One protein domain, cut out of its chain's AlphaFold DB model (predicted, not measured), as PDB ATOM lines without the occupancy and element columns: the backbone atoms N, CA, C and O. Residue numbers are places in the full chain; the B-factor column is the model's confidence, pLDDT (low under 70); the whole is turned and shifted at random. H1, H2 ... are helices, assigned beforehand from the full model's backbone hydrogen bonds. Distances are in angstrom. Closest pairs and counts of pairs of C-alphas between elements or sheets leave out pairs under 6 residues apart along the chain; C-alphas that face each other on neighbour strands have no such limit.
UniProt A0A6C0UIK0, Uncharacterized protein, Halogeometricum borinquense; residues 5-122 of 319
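This is residues 5 to 122 of the 319 residues of an uncharacterized protein of Halogeometricum borinquense (UniProt A0A6C0UIK0). Three helices, H2, H3 and H6, run the same way as a small triangular bundle, loosely joined between H2 and H3. The longest helix, H5, packs at a slant on H3 and, with its residues 89 to 93, on H6; H1 crosses H6 away from H5, and the short H4 crosses H5. The printed part has 118 residues with six named helices, H1 to H6 in order, and no named strand; the class is all helix. It is compact, with a radius of gyration of the C-alphas of 13.7 A and spans of 40 by 40 by 24 A.

The printed part begins at Glu 5, and H1 takes residues 11 to 20, from C-alpha 11 at (22.218, 28.769, 3.065). H2 takes residues 23 to 34 and is 16.5 A long. H3 takes residues 44 to 55 and is 16.1 A long. H4 is short, residues 61 to 66. H5 takes residues 77 to 93 and is 23.8 A long, from C-alpha 77 at (-1.115, 16.730, 17.515). H6 takes residues 106 to 120 and is 21.3 A long, ending with C-alpha 120 at (14.386, 15.503, -5.546).

H6 touches H2 at a shallow tilt of 23 degrees, the same way, the closest C-alphas being those of Glu 23 and Lys 106, 5.2 A apart. H6 touches residues 51 to 55 of H3 at a shallow tilt of 17 degrees, the closest C-alphas being those of Ile 55 and His 119, 6.2 A apart. H2 touches H3 with residue 34 alone, the C-alphas of Thr 34 and His 54 being the closest at 5.7 A. H1 touches H6 at a steep tilt of 57 degrees, opposite ways, with the C-alphas of Leu 17 and Ala 110 closest at 5.6 A. H5 touches H3 at a steep tilt of 41 degrees, the C-alphas of Thr 48 and Leu 85 being closest at 5.5 A. H5 touches H6 with residues 89 to 93 alone, the closest C-alphas being those of Gln 92 and Ala 115, 5.7 A apart. H4 touches H5 about perpendicular at 83 degrees, the C-alphas of Pro 61 and Ala 84 being closest at 5.4 A. H1 and H5 are apart. In H1, H2, H3, H4, H5 and H6 every O i to N i+4 pair is within hydrogen-bond range.

The two C-alphas farthest apart, those of Glu 5 and Glu 74, are 41.1 A from each other. The printed part has no cut. The link from H5 to H6, residues 94 to 105, is long. The mean pLDDT of the printed part is 92.1, and residues 5 and 102 are under 70.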
ATOM      1  N   GLU A   5      34.915  20.700   5.275       58.47
ATOM      2  CA  GLU A   5      34.888  21.150   3.878       58.47
ATOM      3  C   GLU A   5      33.952  20.306   2.987       58.47
ATOM      4  O   GLU A   5      33.626  20.729   1.884       58.47
ATOM      5  N   ASP A   6      33.494  19.139   3.463       70.94
ATOM      6  CA  ASP A   6      32.629  18.224   2.706       70.94
ATOM      7  C   ASP A   6      31.136  18.341   3.073       70.94
ATOM      8  O   ASP A   6      30.318  17.564   2.571       70.94
ATOM      9  N   ARG A   7      30.761  19.253   3.985       84.94
ATOM     10  CA  ARG A   7      29.349  19.449   4.343       84.94
ATOM     11  C   ARG A   7      28.617  20.191   3.232       84.94
ATOM     12  O   ARG A   7      29.120  21.168   2.686       84.94
ATOM     13  N   ILE A   8      27.401  19.747   2.938       90.25
ATOM     14  CA  ILE A   8      26.518  20.426   1.991       90.25
ATOM     15  C   ILE A   8      25.958  21.678   2.668       90.25
ATOM     16  O   ILE A   8      25.559  21.644   3.836       90.25
ATOM     17  N   ASP A   9      25.933  22.781   1.930       92.00
ATOM     18  CA  ASP A   9      25.502  24.082   2.418       92.00
ATOM     19  C   ASP A   9      24.342  24.605   1.573       92.00
ATOM     20  O   ASP A   9      24.514  24.883   0.391       92.00
ATOM     21  N   PHE A  10      23.169  24.735   2.191       94.69
ATOM     22  CA  PHE A  10      21.959  25.235   1.539       94.69
ATOM     23  C   PHE A  10      21.671  26.708   1.842       94.69
ATOM     24  O   PHE A  10      20.627  27.216   1.448       94.69
ATOM     25  N   ARG A  11      22.535  27.415   2.580       94.00
ATOM     26  CA  ARG A  11      22.218  28.769   3.065       94.00
ATOM     27  C   ARG A  11      22.025  29.779   1.940       94.00
ATOM     28  O   ARG A  11      21.100  30.581   2.018       94.00
ATOM     29  N   GLU A  12      22.869  29.730   0.912       94.56
ATOM     30  CA  GLU A  12      22.730  30.601  -0.262       94.56
ATOM     31  C   GLU A  12      21.445  30.279  -1.031       94.56
ATOM     32  O   GLU A  12      20.665  31.186  -1.302       94.56
ATOM     33  N   ASP A  13      21.158  28.996  -1.272       96.44
ATOM     34  CA  ASP A  13      19.943  28.574  -1.977       96.44
ATOM     35  C   ASP A  13      18.664  28.955  -1.211       96.44
ATOM     36  O   ASP A  13      17.697  29.444  -1.797       96.44
ATOM     37  N   ILE A  14      18.649  28.781   0.117       96.38
ATOM     38  CA  ILE A  14      17.524  29.176   0.979       96.38
ATOM     39  C   ILE A  14      17.343  30.695   0.962       96.38
ATOM     40  O   ILE A  14      16.212  31.174   0.843       96.38
ATOM     41  N   GLN A  15      18.438  31.458   1.055       95.69
ATOM     42  CA  GLN A  15      18.391  32.916   0.987       95.69
ATOM     43  C   GLN A  15      17.881  33.383  -0.380       95.69
ATOM     44  O   GLN A  15      17.015  34.254  -0.441       95.69
ATOM     45  N   ASP A  16      18.323  32.753  -1.468       97.06
ATOM     46  CA  ASP A  16      17.858  33.046  -2.821       97.06
ATOM     47  C   ASP A  16      16.370  32.723  -2.999       97.06
ATOM     48  O   ASP A  16      15.635  33.503  -3.617       97.06
ATOM     49  N   LEU A  17      15.890  31.608  -2.440       97.56
ATOM     50  CA  LEU A  17      14.462  31.294  -2.400       97.56
ATOM     51  C   LEU A  17      13.690  32.362  -1.621       97.56
ATOM     52  O   LEU A  17      12.651  32.829  -2.091       97.56
ATOM     53  N   TYR A  18      14.196  32.778  -0.462       95.81
ATOM     54  CA  TYR A  18      13.563  33.797   0.364       95.81
ATOM     55  C   TYR A  18      13.528  35.171  -0.323       95.81
ATOM     56  O   TYR A  18      12.470  35.799  -0.366       95.81
ATOM     57  N   ASP A  19      14.630  35.646  -0.895       96.69
ATOM     58  CA  ASP A  19      14.724  36.998  -1.457       96.69
ATOM     59  C   ASP A  19      13.977  37.139  -2.786       96.69
ATOM     60  O   ASP A  19      13.343  38.168  -3.037       96.69
ATOM     61  N   ASN A  20      14.001  36.100  -3.625       97.50
ATOM     62  CA  ASN A  20      13.496  36.177  -4.998       97.50
ATOM     63  C   ASN A  20      12.051  35.692  -5.175       97.50
ATOM     64  O   ASN A  20      11.566  35.648  -6.305       97.50
ATOM     65  N   ASN A  21      11.365  35.313  -4.096       98.00
ATOM     66  CA  ASN A  21       9.983  34.840  -4.151       98.00
ATOM     67  C   ASN A  21       9.129  35.526  -3.088       98.00
ATOM     68  O   ASN A  21       9.601  35.885  -2.011       98.00
ATOM     69  N   THR A  22       7.850  35.697  -3.372       97.56
ATOM     70  CA  THR A  22       6.803  36.025  -2.403       97.56
ATOM     71  C   THR A  22       6.388  34.783  -1.614       97.56
ATOM     72  O   THR A  22       6.777  33.660  -1.932       97.56
ATOM     73  N   GLU A  23       5.606  34.977  -0.549       95.06
ATOM     74  CA  GLU A  23       5.091  33.850   0.234       95.06
ATOM     75  C   GLU A  23       4.212  32.911  -0.614       95.06
ATOM     76  O   GLU A  23       4.385  31.693  -0.551       95.06
ATOM     77  N   ASP A  24       3.342  33.484  -1.449       96.19
ATOM     78  CA  ASP A  24       2.446  32.738  -2.336       96.19
ATOM     79  C   ASP A  24       3.230  31.960  -3.403       96.19
ATOM     80  O   ASP A  24       2.939  30.792  -3.640       96.19
ATOM     81  N   GLU A  25       4.278  32.552  -3.988       98.00
ATOM     82  CA  GLU A  25       5.138  31.865  -4.966       98.00
ATOM     83  C   GLU A  25       5.904  30.688  -4.341       98.00
ATOM     84  O   GLU A  25       6.075  29.652  -4.984       98.00
ATOM     85  N   LEU A  26       6.360  30.811  -3.087       97.94
ATOM     86  CA  LEU A  26       6.982  29.690  -2.368       97.94
ATOM     87  C   LEU A  26       5.970  28.571  -2.099       97.94
ATOM     88  O   LEU A  26       6.306  27.396  -2.237       97.94
ATOM     89  N   GLN A  27       4.736  28.929  -1.737       96.94
ATOM     90  CA  GLN A  27       3.649  27.977  -1.511       96.94
ATOM     91  C   GLN A  27       3.244  27.255  -2.804       96.94
ATOM     92  O   GLN A  27       3.078  26.038  -2.790       96.94
ATOM     93  N   GLU A  28       3.133  27.984  -3.916       97.88
ATOM     94  CA  GLU A  28       2.831  27.434  -5.241       97.88
ATOM     95  C   GLU A  28       3.905  26.434  -5.672       97.88
ATOM     96  O   GLU A  28       3.597  25.278  -5.955       97.88
ATOM     97  N   LYS A  29       5.180  26.833  -5.608       98.31
ATOM     98  CA  LYS A  29       6.314  25.961  -5.948       98.31
ATOM     99  C   LYS A  29       6.406  24.726  -5.059       98.31
ATOM    100  O   LYS A  29       6.792  23.659  -5.537       98.31
ATOM    101  N   LEU A  30       6.086  24.861  -3.772       97.94
ATOM    102  CA  LEU A  30       6.038  23.722  -2.862       97.94
ATOM    103  C   LEU A  30       4.916  22.757  -3.269       97.94
ATOM    104  O   LEU A  30       5.188  21.570  -3.418       97.94
ATOM    105  N   GLY A  31       3.704  23.266  -3.522       97.44
ATOM    106  CA  GLY A  31       2.561  22.460  -3.961       97.44
ATOM    107  C   GLY A  31       2.813  21.731  -5.281       97.44
ATOM    108  O   GLY A  31       2.558  20.531  -5.378       97.44
ATOM    109  N   GLU A  32       3.415  22.405  -6.266       97.44
ATOM    110  CA  GLU A  32       3.827  21.788  -7.535       97.44
ATOM    111  C   GLU A  32       4.774  20.598  -7.330       97.44
ATOM    112  O   GLU A  32       4.637  19.577  -8.008       97.44
ATOM    113  N   ARG A  33       5.723  20.710  -6.391       96.38
ATOM    114  CA  ARG A  33       6.702  19.651  -6.107       96.38
ATOM    115  C   ARG A  33       6.118  18.498  -5.314       96.38
ATOM    116  O   ARG A  33       6.354  17.347  -5.668       96.38
ATOM    117  N   THR A  34       5.349  18.791  -4.268       96.81
ATOM    118  CA  THR A  34       4.749  17.754  -3.415       96.81
ATOM    119  C   THR A  34       3.487  17.145  -4.032       96.81
ATOM    120  O   THR A  34       2.974  16.144  -3.530       96.81
ATOM    121  N   GLY A  35       2.970  17.730  -5.118       96.06
ATOM    122  CA  GLY A  35       1.718  17.329  -5.757       96.06
ATOM    123  C   GLY A  35       0.476  17.671  -4.931       96.06
ATOM    124  O   GLY A  35      -0.540  16.990  -5.064       96.06
ATOM    125  N   GLU A  36       0.571  18.686  -4.070       97.19
ATOM    126  CA  GLU A  36      -0.518  19.159  -3.210       97.19
ATOM    127  C   GLU A  36      -1.072  20.486  -3.734       97.19
ATOM    128  O   GLU A  36      -0.371  21.239  -4.410       97.19
ATOM    129  N   ASP A  37      -2.333  20.784  -3.419       96.44
ATOM    130  CA  ASP A  37      -2.931  22.075  -3.761       96.44
ATOM    131  C   ASP A  37      -2.267  23.188  -2.926       96.44
ATOM    132  O   ASP A  37      -2.318  23.130  -1.690       96.44
ATOM    133  N   PRO A  38      -1.657  24.214  -3.553       95.31
ATOM    134  CA  PRO A  38      -1.070  25.330  -2.827       95.31
ATOM    135  C   PRO A  38      -2.043  25.971  -1.834       95.31
ATOM    136  O   PRO A  38      -1.615  26.329  -0.740       95.31
ATOM    137  N   GLU A  39      -3.339  26.080  -2.154       93.94
ATOM    138  CA  GLU A  39      -4.340  26.694  -1.265       93.94
ATOM    139  C   GLU A  39      -4.528  25.920   0.056       93.94
ATOM    140  O   GLU A  39      -4.951  26.492   1.065       93.94
ATOM    141  N   GLU A  40      -4.161  24.635   0.091       93.00
ATOM    142  CA  GLU A  40      -4.209  23.806   1.297       93.00
ATOM    143  C   GLU A  40      -2.943  23.951   2.163       93.00
ATOM    144  O   GLU A  40      -2.994  23.742   3.378       93.00
ATOM    145  N   LEU A  41      -1.817  24.403   1.599       93.69
ATOM    146  CA  LEU A  41      -0.510  24.516   2.266       93.69
ATOM    147  C   LEU A  41      -0.358  25.778   3.139       93.69
ATOM    148  O   LEU A  41       0.702  26.402   3.192       93.69
ATOM    149  N   THR A  42      -1.393  26.138   3.892       89.94
ATOM    150  CA  THR A  42      -1.455  27.394   4.668       89.94
ATOM    151  C   THR A  42      -1.086  27.250   6.146       89.94
ATOM    152  O   THR A  42      -0.913  28.244   6.848       89.94
ATOM    153  N   SER A  43      -0.973  26.022   6.659       90.94
ATOM    154  CA  SER A  43      -0.700  25.772   8.080       90.94
ATOM    155  C   SER A  43       0.243  24.591   8.303       90.94
ATOM    156  O   SER A  43       0.585  23.860   7.370       90.94
ATOM    157  N   VAL A  44       0.696  24.419   9.550       91.38
ATOM    158  CA  VAL A  44       1.690  23.400   9.930       91.38
ATOM    159  C   VAL A  44       1.247  22.002   9.511       91.38
ATOM    160  O   VAL A  44       2.059  21.249   8.983       91.38
ATOM    161  N   THR A  45      -0.026  21.651   9.711       93.88
ATOM    162  CA  THR A  45      -0.518  20.292   9.447       93.88
ATOM    163  C   THR A  45      -0.413  19.900   7.965       93.88
ATOM    164  O   THR A  45       0.320  18.948   7.700       93.88
ATOM    165  N   PRO A  46      -1.026  20.623   7.003       95.62
ATOM    166  CA  PRO A  46      -0.894  20.309   5.580       95.62
ATOM    167  C   PRO A  46       0.554  20.309   5.083       95.62
ATOM    168  O   PRO A  46       0.946  19.396   4.369       95.62
ATOM    169  N   ASN A  47       1.382  21.268   5.518       96.38
ATOM    170  CA  ASN A  47       2.795  21.307   5.120       96.38
ATOM    171  C   ASN A  47       3.587  20.111   5.666       96.38
ATOM    172  O   ASN A  47       4.420  19.547   4.961       96.38
ATOM    173  N   THR A  48       3.309  19.695   6.906       97.00
ATOM    174  CA  THR A  48       3.929  18.497   7.491       97.00
ATOM    175  C   THR A  48       3.529  17.253   6.702       97.00
ATOM    176  O   THR A  48       4.396  16.465   6.341       97.00
ATOM    177  N   ASP A  49       2.234  17.082   6.421       96.88
ATOM    178  CA  ASP A  49       1.723  15.919   5.689       96.88
ATOM    179  C   ASP A  49       2.285  15.857   4.259       96.88
ATOM    180  O   ASP A  49       2.757  14.802   3.836       96.88
ATOM    181  N   ALA A  50       2.319  16.990   3.551       97.69
ATOM    182  CA  ALA A  50       2.874  17.106   2.205       97.69
ATOM    183  C   ALA A  50       4.357  16.709   2.149       97.69
ATOM    184  O   ALA A  50       4.754  15.869   1.341       97.69
ATOM    185  N   LEU A  51       5.179  17.271   3.042       98.06
ATOM    186  CA  LEU A  51       6.616  16.993   3.068       98.06
ATOM    187  C   LEU A  51       6.932  15.569   3.522       98.06
ATOM    188  O   LEU A  51       7.829  14.950   2.955       98.06
ATOM    189  N   PHE A  52       6.203  15.019   4.497       98.00
ATOM    190  CA  PHE A  52       6.378  13.616   4.881       98.00
ATOM    191  C   PHE A  52       5.991  12.686   3.737       98.00
ATOM    192  O   PHE A  52       6.766  11.805   3.388       98.00
ATOM    193  N   LYS A  53       4.848  12.914   3.085       97.75
ATOM    194  CA  LYS A  53       4.432  12.127   1.919       97.75
ATOM    195  C   LYS A  53       5.453  12.193   0.778       97.75
ATOM    196  O   LYS A  53       5.637  11.195   0.089       97.75
ATOM    197  N   HIS A  54       6.101  13.339   0.582       97.75
ATOM    198  CA  HIS A  54       7.099  13.527  -0.471       97.75
ATOM    199  C   HIS A  54       8.453  12.894  -0.121       97.75
ATOM    200  O   HIS A  54       8.957  12.067  -0.871       97.75
ATOM    201  N   ILE A  55       9.014  13.240   1.041       97.69
ATOM    202  CA  ILE A  55      10.399  12.917   1.424       97.69
ATOM    203  C   ILE A  55      10.497  11.568   2.159       97.69
ATOM    204  O   ILE A  55      11.464  10.823   1.989       97.69
ATOM    205  N   LEU A  56       9.499  11.228   2.981       96.25
ATOM    206  CA  LEU A  56       9.442  10.016   3.812       96.25
ATOM    207  C   LEU A  56       8.055   9.330   3.745       96.25
ATOM    208  O   LEU A  56       7.408   9.156   4.780       96.25
ATOM    209  N   PRO A  57       7.579   8.881   2.563       94.25
ATOM    210  CA  PRO A  57       6.199   8.407   2.347       94.25
ATOM    211  C   PRO A  57       5.734   7.227   3.219       94.25
ATOM    212  O   PRO A  57       4.549   6.898   3.223       94.25
ATOM    213  N   GLY A  58       6.653   6.537   3.899       93.06
ATOM    214  CA  GLY A  58       6.355   5.408   4.784       93.06
ATOM    215  C   GLY A  58       6.223   5.767   6.265       93.06
ATOM    216  O   GLY A  58       5.924   4.879   7.059       93.06
ATOM    217  N   GLU A  59       6.465   7.021   6.642       96.25
ATOM    218  CA  GLU A  59       6.463   7.473   8.033       96.25
ATOM    219  C   GLU A  59       5.213   8.315   8.320       96.25
ATOM    220  O   GLU A  59       4.909   9.263   7.597       96.25
ATOM    221  N   ASP A  60       4.504   8.001   9.408       96.38
ATOM    222  CA  ASP A  60       3.476   8.890   9.951       96.38
ATOM    223  C   ASP A  60       4.141   9.948  10.853       96.38
ATOM    224  O   ASP A  60       4.883   9.582  11.768       96.38
ATOM    225  N   PRO A  61       3.890  11.255  10.658       95.50
ATOM    226  CA  PRO A  61       4.572  12.303  11.415       95.50
ATOM    227  C   PRO A  61       4.298  12.261  12.929       95.50
ATOM    228  O   PRO A  61       5.155  12.670  13.716       95.50
ATOM    229  N   LEU A  62       3.139  11.764  13.381       95.44
ATOM    230  CA  LEU A  62       2.830  11.655  14.812       95.44
ATOM    231  C   LEU A  62       3.580  10.478  15.446       95.44
ATOM    232  O   LEU A  62       4.167  10.622  16.528       95.44
ATOM    233  N   GLU A  63       3.594   9.325  14.777       94.94
ATOM    234  CA  GLU A  63       4.363   8.153  15.205       94.94
ATOM    235  C   GLU A  63       5.867   8.430  15.162       94.94
ATOM    236  O   GLU A  63       6.581   8.098  16.113       94.94
ATOM    237  N   TYR A  64       6.332   9.126  14.121       94.25
ATOM    238  CA  TYR A  64       7.727   9.497  13.917       94.25
ATOM    239  C   TYR A  64       8.312  10.223  15.136       94.25
ATOM    240  O   TYR A  64       9.416   9.905  15.590       94.25
ATOM    241  N   VAL A  65       7.554  11.166  15.708       91.25
ATOM    242  CA  VAL A  65       7.953  11.900  16.918       91.25
ATOM    243  C   VAL A  65       7.788  11.048  18.170       91.25
ATOM    244  O   VAL A  65       8.680  11.041  19.018       91.25
ATOM    245  N   THR A  66       6.685  10.304  18.285       89.69
ATOM    246  CA  THR A  66       6.394   9.471  19.464       89.69
ATOM    247  C   THR A  66       7.476   8.415  19.702       89.69
ATOM    248  O   THR A  66       7.844   8.158  20.843       89.69
ATOM    249  N   GLN A  67       8.052   7.854  18.639       89.31
ATOM    250  CA  GLN A  67       9.141   6.876  18.733       89.31
ATOM    251  C   GLN A  67      10.490   7.486  19.149       89.31
ATOM    252  O   GLN A  67      11.388   6.756  19.566       89.31
ATOM    253  N   ARG A  68      10.663   8.807  19.014       85.88
ATOM    254  CA  ARG A  68      11.955   9.499  19.175       85.88
ATOM    255  C   ARG A  68      12.000  10.453  20.371       85.88
ATOM    256  O   ARG A  68      13.065  10.980  20.684       85.88
ATOM    257  N   ARG A  69      10.866  10.717  21.028       82.69
ATOM    258  CA  ARG A  69      10.745  11.659  22.151       82.69
ATOM    259  C   ARG A  69       9.967  11.018  23.299       82.69
ATOM    260  O   ARG A  69       8.785  10.729  23.155       82.69
ATOM    261  N   GLU A  70      10.620  10.871  24.452       70.75
ATOM    262  CA  GLU A  70      10.123  10.099  25.607       70.75
ATOM    263  C   GLU A  70       8.744  10.546  26.130       70.75
ATOM    264  O   GLU A  70       7.963   9.706  26.562       70.75
ATOM    265  N   ASN A  71       8.386  11.832  25.994       72.94
ATOM    266  CA  ASN A  71       7.115  12.389  26.488       72.94
ATOM    267  C   ASN A  71       6.160  12.852  25.376       72.94
ATOM    268  O   ASN A  71       5.176  13.542  25.638       72.94
ATOM    269  N   ALA A  72       6.429  12.500  24.117       78.94
ATOM    270  CA  ALA A  72       5.604  12.971  23.006       78.94
ATOM    271  C   ALA A  72       4.184  12.389  22.999       78.94
ATOM    272  O   ALA A  72       3.319  12.934  22.320       78.94
ATOM    273  N   ALA A  73       3.908  11.325  23.757       78.69
ATOM    274  CA  ALA A  73       2.568  10.750  23.863       78.69
ATOM    275  C   ALA A  73       1.527  11.779  24.343       78.69
ATOM    276  O   ALA A  73       0.435  11.838  23.776       78.69
ATOM    277  N   GLU A  74       1.897  12.629  25.302       78.62
ATOM    278  CA  GLU A  74       1.012  13.598  25.966       78.62
ATOM    279  C   GLU A  74       0.896  14.940  25.222       78.62
ATOM    280  O   GLU A  74       0.129  15.819  25.612       78.62
ATOM    281  N   TRP A  75       1.653  15.125  24.138       81.50
ATOM    282  CA  TRP A  75       1.628  16.365  23.366       81.50
ATOM    283  C   TRP A  75       0.377  16.471  22.492       81.50
ATOM    284  O   TRP A  75      -0.182  15.469  22.050       81.50
ATOM    285  N   THR A  76      -0.024  17.703  22.171       85.06
ATOM    286  CA  THR A  76      -1.055  17.952  21.157       85.06
ATOM    287  C   THR A  76      -0.561  17.549  19.767       85.06
ATOM    288  O   THR A  76       0.629  17.673  19.465       85.06
ATOM    289  N   ASP A  77      -1.470  17.134  18.884       89.00
ATOM    290  CA  ASP A  77      -1.115  16.730  17.515       89.00
ATOM    291  C   ASP A  77      -0.406  17.848  16.746       89.00
ATOM    292  O   ASP A  77       0.581  17.594  16.062       89.00
ATOM    293  N   LEU A  78      -0.835  19.103  16.919       87.44
ATOM    294  CA  LEU A  78      -0.176  20.255  16.300       87.44
ATOM    295  C   LEU A  78       1.299  20.366  16.727       87.44
ATOM    296  O   LEU A  78       2.171  20.565  15.882       87.44
ATOM    297  N   ARG A  79       1.596  20.180  18.023       84.31
ATOM    298  CA  ARG A  79       2.973  20.188  18.544       84.31
ATOM    299  C   ARG A  79       3.783  19.015  17.998       84.31
ATOM    300  O   ARG A  79       4.946  19.205  17.639       84.31
ATOM    301  N   LYS A  80       3.190  17.818  17.921       88.62
ATOM    302  CA  LYS A  80       3.849  16.648  17.321       88.62
ATOM    303  C   LYS A  80       4.189  16.919  15.858       88.62
ATOM    304  O   LYS A  80       5.339  16.752  15.486       88.62
ATOM    305  N   ARG A  81       3.251  17.440  15.064       92.56
ATOM    306  CA  ARG A  81       3.460  17.754  13.639       92.56
ATOM    307  C   ARG A  81       4.548  18.800  13.412       92.56
ATOM    308  O   ARG A  81       5.475  18.535  12.658       92.56
ATOM    309  N   GLY A  82       4.511  19.922  14.134       91.06
ATOM    310  CA  GLY A  82       5.574  20.932  14.052       91.06
ATOM    311  C   GLY A  82       6.949  20.379  14.450       91.06
ATOM    312  O   GLY A  82       7.950  20.683  13.806       91.06
ATOM    313  N   THR A  83       7.001  19.499  15.458       89.62
ATOM    314  CA  THR A  83       8.247  18.814  15.846       89.62
ATOM    315  C   THR A  83       8.710  17.825  14.773       89.62
ATOM    316  O   THR A  83       9.901  17.763  14.483       89.62
ATOM    317  N   ALA A  84       7.791  17.065  14.174       94.31
ATOM    318  CA  ALA A  84       8.086  16.105  13.111       94.31
ATOM    319  C   ALA A  84       8.689  16.815  11.898       94.31
ATOM    320  O   ALA A  84       9.730  16.405  11.392       94.31
ATOM    321  N   LEU A  85       8.066  17.924  11.495       95.69
ATOM    322  CA  LEU A  85       8.532  18.768  10.410       95.69
ATOM    323  C   LEU A  85       9.926  19.336  10.698       95.69
ATOM    324  O   LEU A  85      10.814  19.206   9.866       95.69
ATOM    325  N   LEU A  86      10.167  19.871  11.900       93.12
ATOM    326  CA  LEU A  86      11.497  20.349  12.287       93.12
ATOM    327  C   LEU A  86      12.559  19.241  12.225       93.12
ATOM    328  O   LEU A  86      13.668  19.477  11.753       93.12
ATOM    329  N   MET A  87      12.234  18.031  12.688       92.56
ATOM    330  CA  MET A  87      13.150  16.889  12.625       92.56
ATOM    331  C   MET A  87      13.448  16.479  11.179       92.56
ATOM    332  O   MET A  87      14.600  16.186  10.866       92.56
ATOM    333  N   LEU A  88      12.443  16.502  10.299       96.00
ATOM    334  CA  LEU A  88      12.622  16.231   8.875       96.00
ATOM    335  C   LEU A  88      13.534  17.279   8.217       96.00
ATOM    336  O   LEU A  88      14.488  16.913   7.538       96.00
ATOM    337  N   LEU A  89      13.305  18.570   8.474       95.94
ATOM    338  CA  LEU A  89      14.137  19.655   7.937       95.94
ATOM    339  C   LEU A  89      15.563  19.621   8.496       95.94
ATOM    340  O   LEU A  89      16.520  19.860   7.764       95.94
ATOM    341  N   ASN A  90      15.735  19.273   9.773       93.81
ATOM    342  CA  ASN A  90      17.061  19.070  10.351       93.81
ATOM    343  C   ASN A  90      17.831  17.960   9.620       93.81
ATOM    344  O   ASN A  90      19.013  18.127   9.332       93.81
ATOM    345  N   LEU A  91      17.162  16.852   9.295       93.62
ATOM    346  CA  LEU A  91      17.772  15.731   8.581       93.62
ATOM    347  C   LEU A  91      18.020  16.006   7.099       93.62
ATOM    348  O   LEU A  91      18.948  15.420   6.558       93.62
ATOM    349  N   GLN A  92      17.196  16.824   6.443       95.38
ATOM    350  CA  GLN A  92      17.274  17.043   4.995       95.38
ATOM    351  C   GLN A  92      18.130  18.247   4.601       95.38
ATOM    352  O   GLN A  92      18.763  18.205   3.552       95.38
ATOM    353  N   ILE A  93      18.124  19.315   5.407       95.31
ATOM    354  CA  ILE A  93      18.794  20.584   5.078       95.31
ATOM    355  C   ILE A  93      19.579  21.194   6.243       95.31
ATOM    356  O   ILE A  93      20.101  22.292   6.115       95.31
ATOM    357  N   GLY A  94      19.663  20.527   7.398       92.12
ATOM    358  CA  GLY A  94      20.420  21.042   8.543       92.12
ATOM    359  C   GLY A  94      19.711  22.133   9.352       92.12
ATOM    360  O   GLY A  94      20.363  22.828  10.131       92.12
ATOM    361  N   ARG A  95      18.383  22.287   9.233       92.44
ATOM    362  CA  ARG A  95      17.633  23.264  10.046       92.44
ATOM    363  C   ARG A  95      17.837  23.021  11.556       92.44
ATOM    364  O   ARG A  95      17.651  21.884  11.996       92.44
ATOM    365  N   PRO A  96      18.194  24.021  12.384       87.88
ATOM    366  CA  PRO A  96      18.520  23.779  13.789       87.88
ATOM    367  C   PRO A  96      17.372  23.323  14.681       87.88
ATOM    368  O   PRO A  96      16.267  23.851  14.643       87.88
ATOM    369  N   LYS A  97      17.680  22.401  15.602       84.88
ATOM    370  CA  LYS A  97      16.711  21.788  16.530       84.88
ATOM    371  C   LYS A  97      16.162  22.735  17.605       84.88
ATOM    372  O   LYS A  97      15.209  22.367  18.289       84.88
ATOM    373  N   TYR A  98      16.790  23.892  17.820       84.44
ATOM    374  CA  TYR A  98      16.325  24.887  18.791       84.44
ATOM    375  C   TYR A  98      15.268  25.836  18.217       84.44
ATOM    376  O   TYR A  98      14.627  26.555  18.983       84.44
ATOM    377  N   GLU A  99      15.086  25.856  16.895       83.31
ATOM    378  CA  GLU A  99      14.006  26.609  16.271       83.31
ATOM    379  C   GLU A  99      12.661  25.902  16.437       83.31
ATOM    380  O   GLU A  99      12.579  24.733  16.817       83.31
ATOM    381  N   ARG A 100      11.576  26.623  16.157       76.81
ATOM    382  CA  ARG A 100      10.216  26.094  16.234       76.81
ATOM    383  C   ARG A 100       9.409  26.494  15.017       76.81
ATOM    384  O   ARG A 100       9.546  27.597  14.500       76.81
ATOM    385  N   ILE A 101       8.499  25.601  14.639       78.12
ATOM    386  CA  ILE A 101       7.526  25.814  13.570       78.12
ATOM    387  C   ILE A 101       6.137  25.811  14.215       78.12
ATOM    388  O   ILE A 101       5.455  24.789  14.272       78.12
ATOM    389  N   GLY A 102       5.769  26.952  14.804       67.12
ATOM    390  CA  GLY A 102       4.449  27.172  15.413       67.12
ATOM    391  C   GLY A 102       3.467  27.864  14.465       67.12
ATOM    392  O   GLY A 102       2.305  27.475  14.370       67.12
ATOM    393  N   GLN A 103       3.958  28.859  13.730       76.12
ATOM    394  CA  GLN A 103       3.275  29.523  12.622       76.12
ATOM    395  C   GLN A 103       4.202  29.481  11.412       76.12
ATOM    396  O   GLN A 103       5.409  29.655  11.568       76.12
ATOM    397  N   ILE A 104       3.641  29.242  10.228       86.31
ATOM    398  CA  ILE A 104       4.417  29.235   8.989       86.31
ATOM    399  C   ILE A 104       4.630  30.678   8.564       86.31
ATOM    400  O   ILE A 104       3.669  31.411   8.344       86.31
ATOM    401  N   ARG A 105       5.894  31.071   8.457       90.19
ATOM    402  CA  ARG A 105       6.318  32.355   7.905       90.19
ATOM    403  C   ARG A 105       7.027  32.117   6.577       90.19
ATOM    404  O   ARG A 105       7.449  31.005   6.269       90.19
ATOM    405  N   LYS A 106       7.228  33.184   5.808       93.44
ATOM    406  CA  LYS A 106       7.975  33.136   4.545       93.44
ATOM    407  C   LYS A 106       9.332  32.394   4.635       93.44
ATOM    408  O   LYS A 106       9.568  31.566   3.757       93.44
ATOM    409  N   PRO A 107      10.187  32.594   5.666       91.25
ATOM    410  CA  PRO A 107      11.426  31.818   5.803       91.25
ATOM    411  C   PRO A 107      11.181  30.310   5.941       91.25
ATOM    412  O   PRO A 107      11.874  29.515   5.321       91.25
ATOM    413  N   ASP A 108      10.139  29.912   6.679       93.31
ATOM    414  CA  ASP A 108       9.792  28.499   6.841       93.31
ATOM    415  C   ASP A 108       9.428  27.861   5.495       93.31
ATOM    416  O   ASP A 108       9.819  26.734   5.216       93.31
ATOM    417  N   ARG A 109       8.738  28.594   4.615       95.44
ATOM    418  CA  ARG A 109       8.400  28.093   3.275       95.44
ATOM    419  C   ARG A 109       9.620  27.935   2.373       95.44
ATOM    420  O   ARG A 109       9.643  27.005   1.572       95.44
ATOM    421  N   ALA A 110      10.617  28.812   2.504       97.06
ATOM    422  CA  ALA A 110      11.882  28.666   1.788       97.06
ATOM    423  C   ALA A 110      12.598  27.376   2.220       97.06
ATOM    424  O   ALA A 110      12.978  26.581   1.362       97.06
ATOM    425  N   ASP A 111      12.660  27.100   3.527       96.69
ATOM    426  CA  ASP A 111      13.204  25.844   4.060       96.69
ATOM    427  C   ASP A 111      12.430  24.615   3.562       96.69
ATOM    428  O   ASP A 111      13.027  23.609   3.182       96.69
ATOM    429  N   PHE A 112      11.094  24.672   3.555       97.75
ATOM    430  CA  PHE A 112      10.247  23.560   3.107       97.75
ATOM    431  C   PHE A 112      10.501  23.232   1.639       97.75
ATOM    432  O   PHE A 112      10.688  22.069   1.277       97.75
ATOM    433  N   LEU A 113      10.539  24.268   0.800       98.25
ATOM    434  CA  LEU A 113      10.832  24.130  -0.614       98.25
ATOM    435  C   LEU A 113      12.255  23.604  -0.833       98.25
ATOM    436  O   LEU A 113      12.438  22.703  -1.650       98.25
ATOM    437  N   MET A 114      13.239  24.095  -0.076       98.12
ATOM    438  CA  MET A 114      14.614  23.607  -0.168       98.12
ATOM    439  C   MET A 114      14.729  22.139   0.242       98.12
ATOM    440  O   MET A 114      15.413  21.371  -0.423       98.12
ATOM    441  N   ALA A 115      14.019  21.706   1.283       97.94
ATOM    442  CA  ALA A 115      14.010  20.303   1.678       97.94
ATOM    443  C   ALA A 115      13.413  19.395   0.592       97.94
ATOM    444  O   ALA A 115      13.961  18.326   0.323       97.94
ATOM    445  N   ALA A 116      12.337  19.830  -0.072       98.06
ATOM    446  CA  ALA A 116      11.776  19.108  -1.212       98.06
ATOM    447  C   ALA A 116      12.751  19.067  -2.405       98.06
ATOM    448  O   ALA A 116      12.952  18.004  -2.985       98.06
ATOM    449  N   ILE A 117      13.402  20.191  -2.732       98.06
ATOM    450  CA  ILE A 117      14.433  20.264  -3.782       98.06
ATOM    451  C   ILE A 117      15.594  19.318  -3.468       98.06
ATOM    452  O   ILE A 117      15.980  18.519  -4.316       98.06
ATOM    453  N   ALA A 118      16.122  19.369  -2.244       96.75
ATOM    454  CA  ALA A 118      17.243  18.542  -1.831       96.75
ATOM    455  C   ALA A 118      16.901  17.043  -1.931       96.75
ATOM    456  O   ALA A 118      17.713  16.234  -2.383       96.75
ATOM    457  N   HIS A 119      15.672  16.669  -1.573       96.69
ATOM    458  CA  HIS A 119      15.193  15.307  -1.766       96.69
ATOM    459  C   HIS A 119      15.129  14.912  -3.253       96.69
ATOM    460  O   HIS A 119      15.665  13.868  -3.628       96.69
ATOM    461  N   ASP A 120      14.522  15.750  -4.101       96.81
ATOM    462  CA  ASP A 120      14.386  15.503  -5.546       96.81
ATOM    463  C   ASP A 120      15.749  15.346  -6.243       96.81
ATOM    464  O   ASP A 120      15.892  14.576  -7.196       96.81
ATOM    465  N   GLU A 121      16.761  16.069  -5.759       95.88
ATOM    466  CA  GLU A 121      18.137  16.025  -6.261       95.88
ATOM    467  C   GLU A 121      18.954  14.843  -5.712       95.88
ATOM    468  O   GLU A 121      20.067  14.586  -6.175       95.88
ATOM    469  N   GLY A 122      18.385  14.063  -4.788       93.31
ATOM    470  CA  GLY A 122      18.975  12.831  -4.271       93.31
ATOM    471  C   GLY A 122      19.944  13.023  -3.104       93.31
ATOM    472  O   GLY A 122      20.763  12.134  -2.860       93.31
TER     473      GLY A 122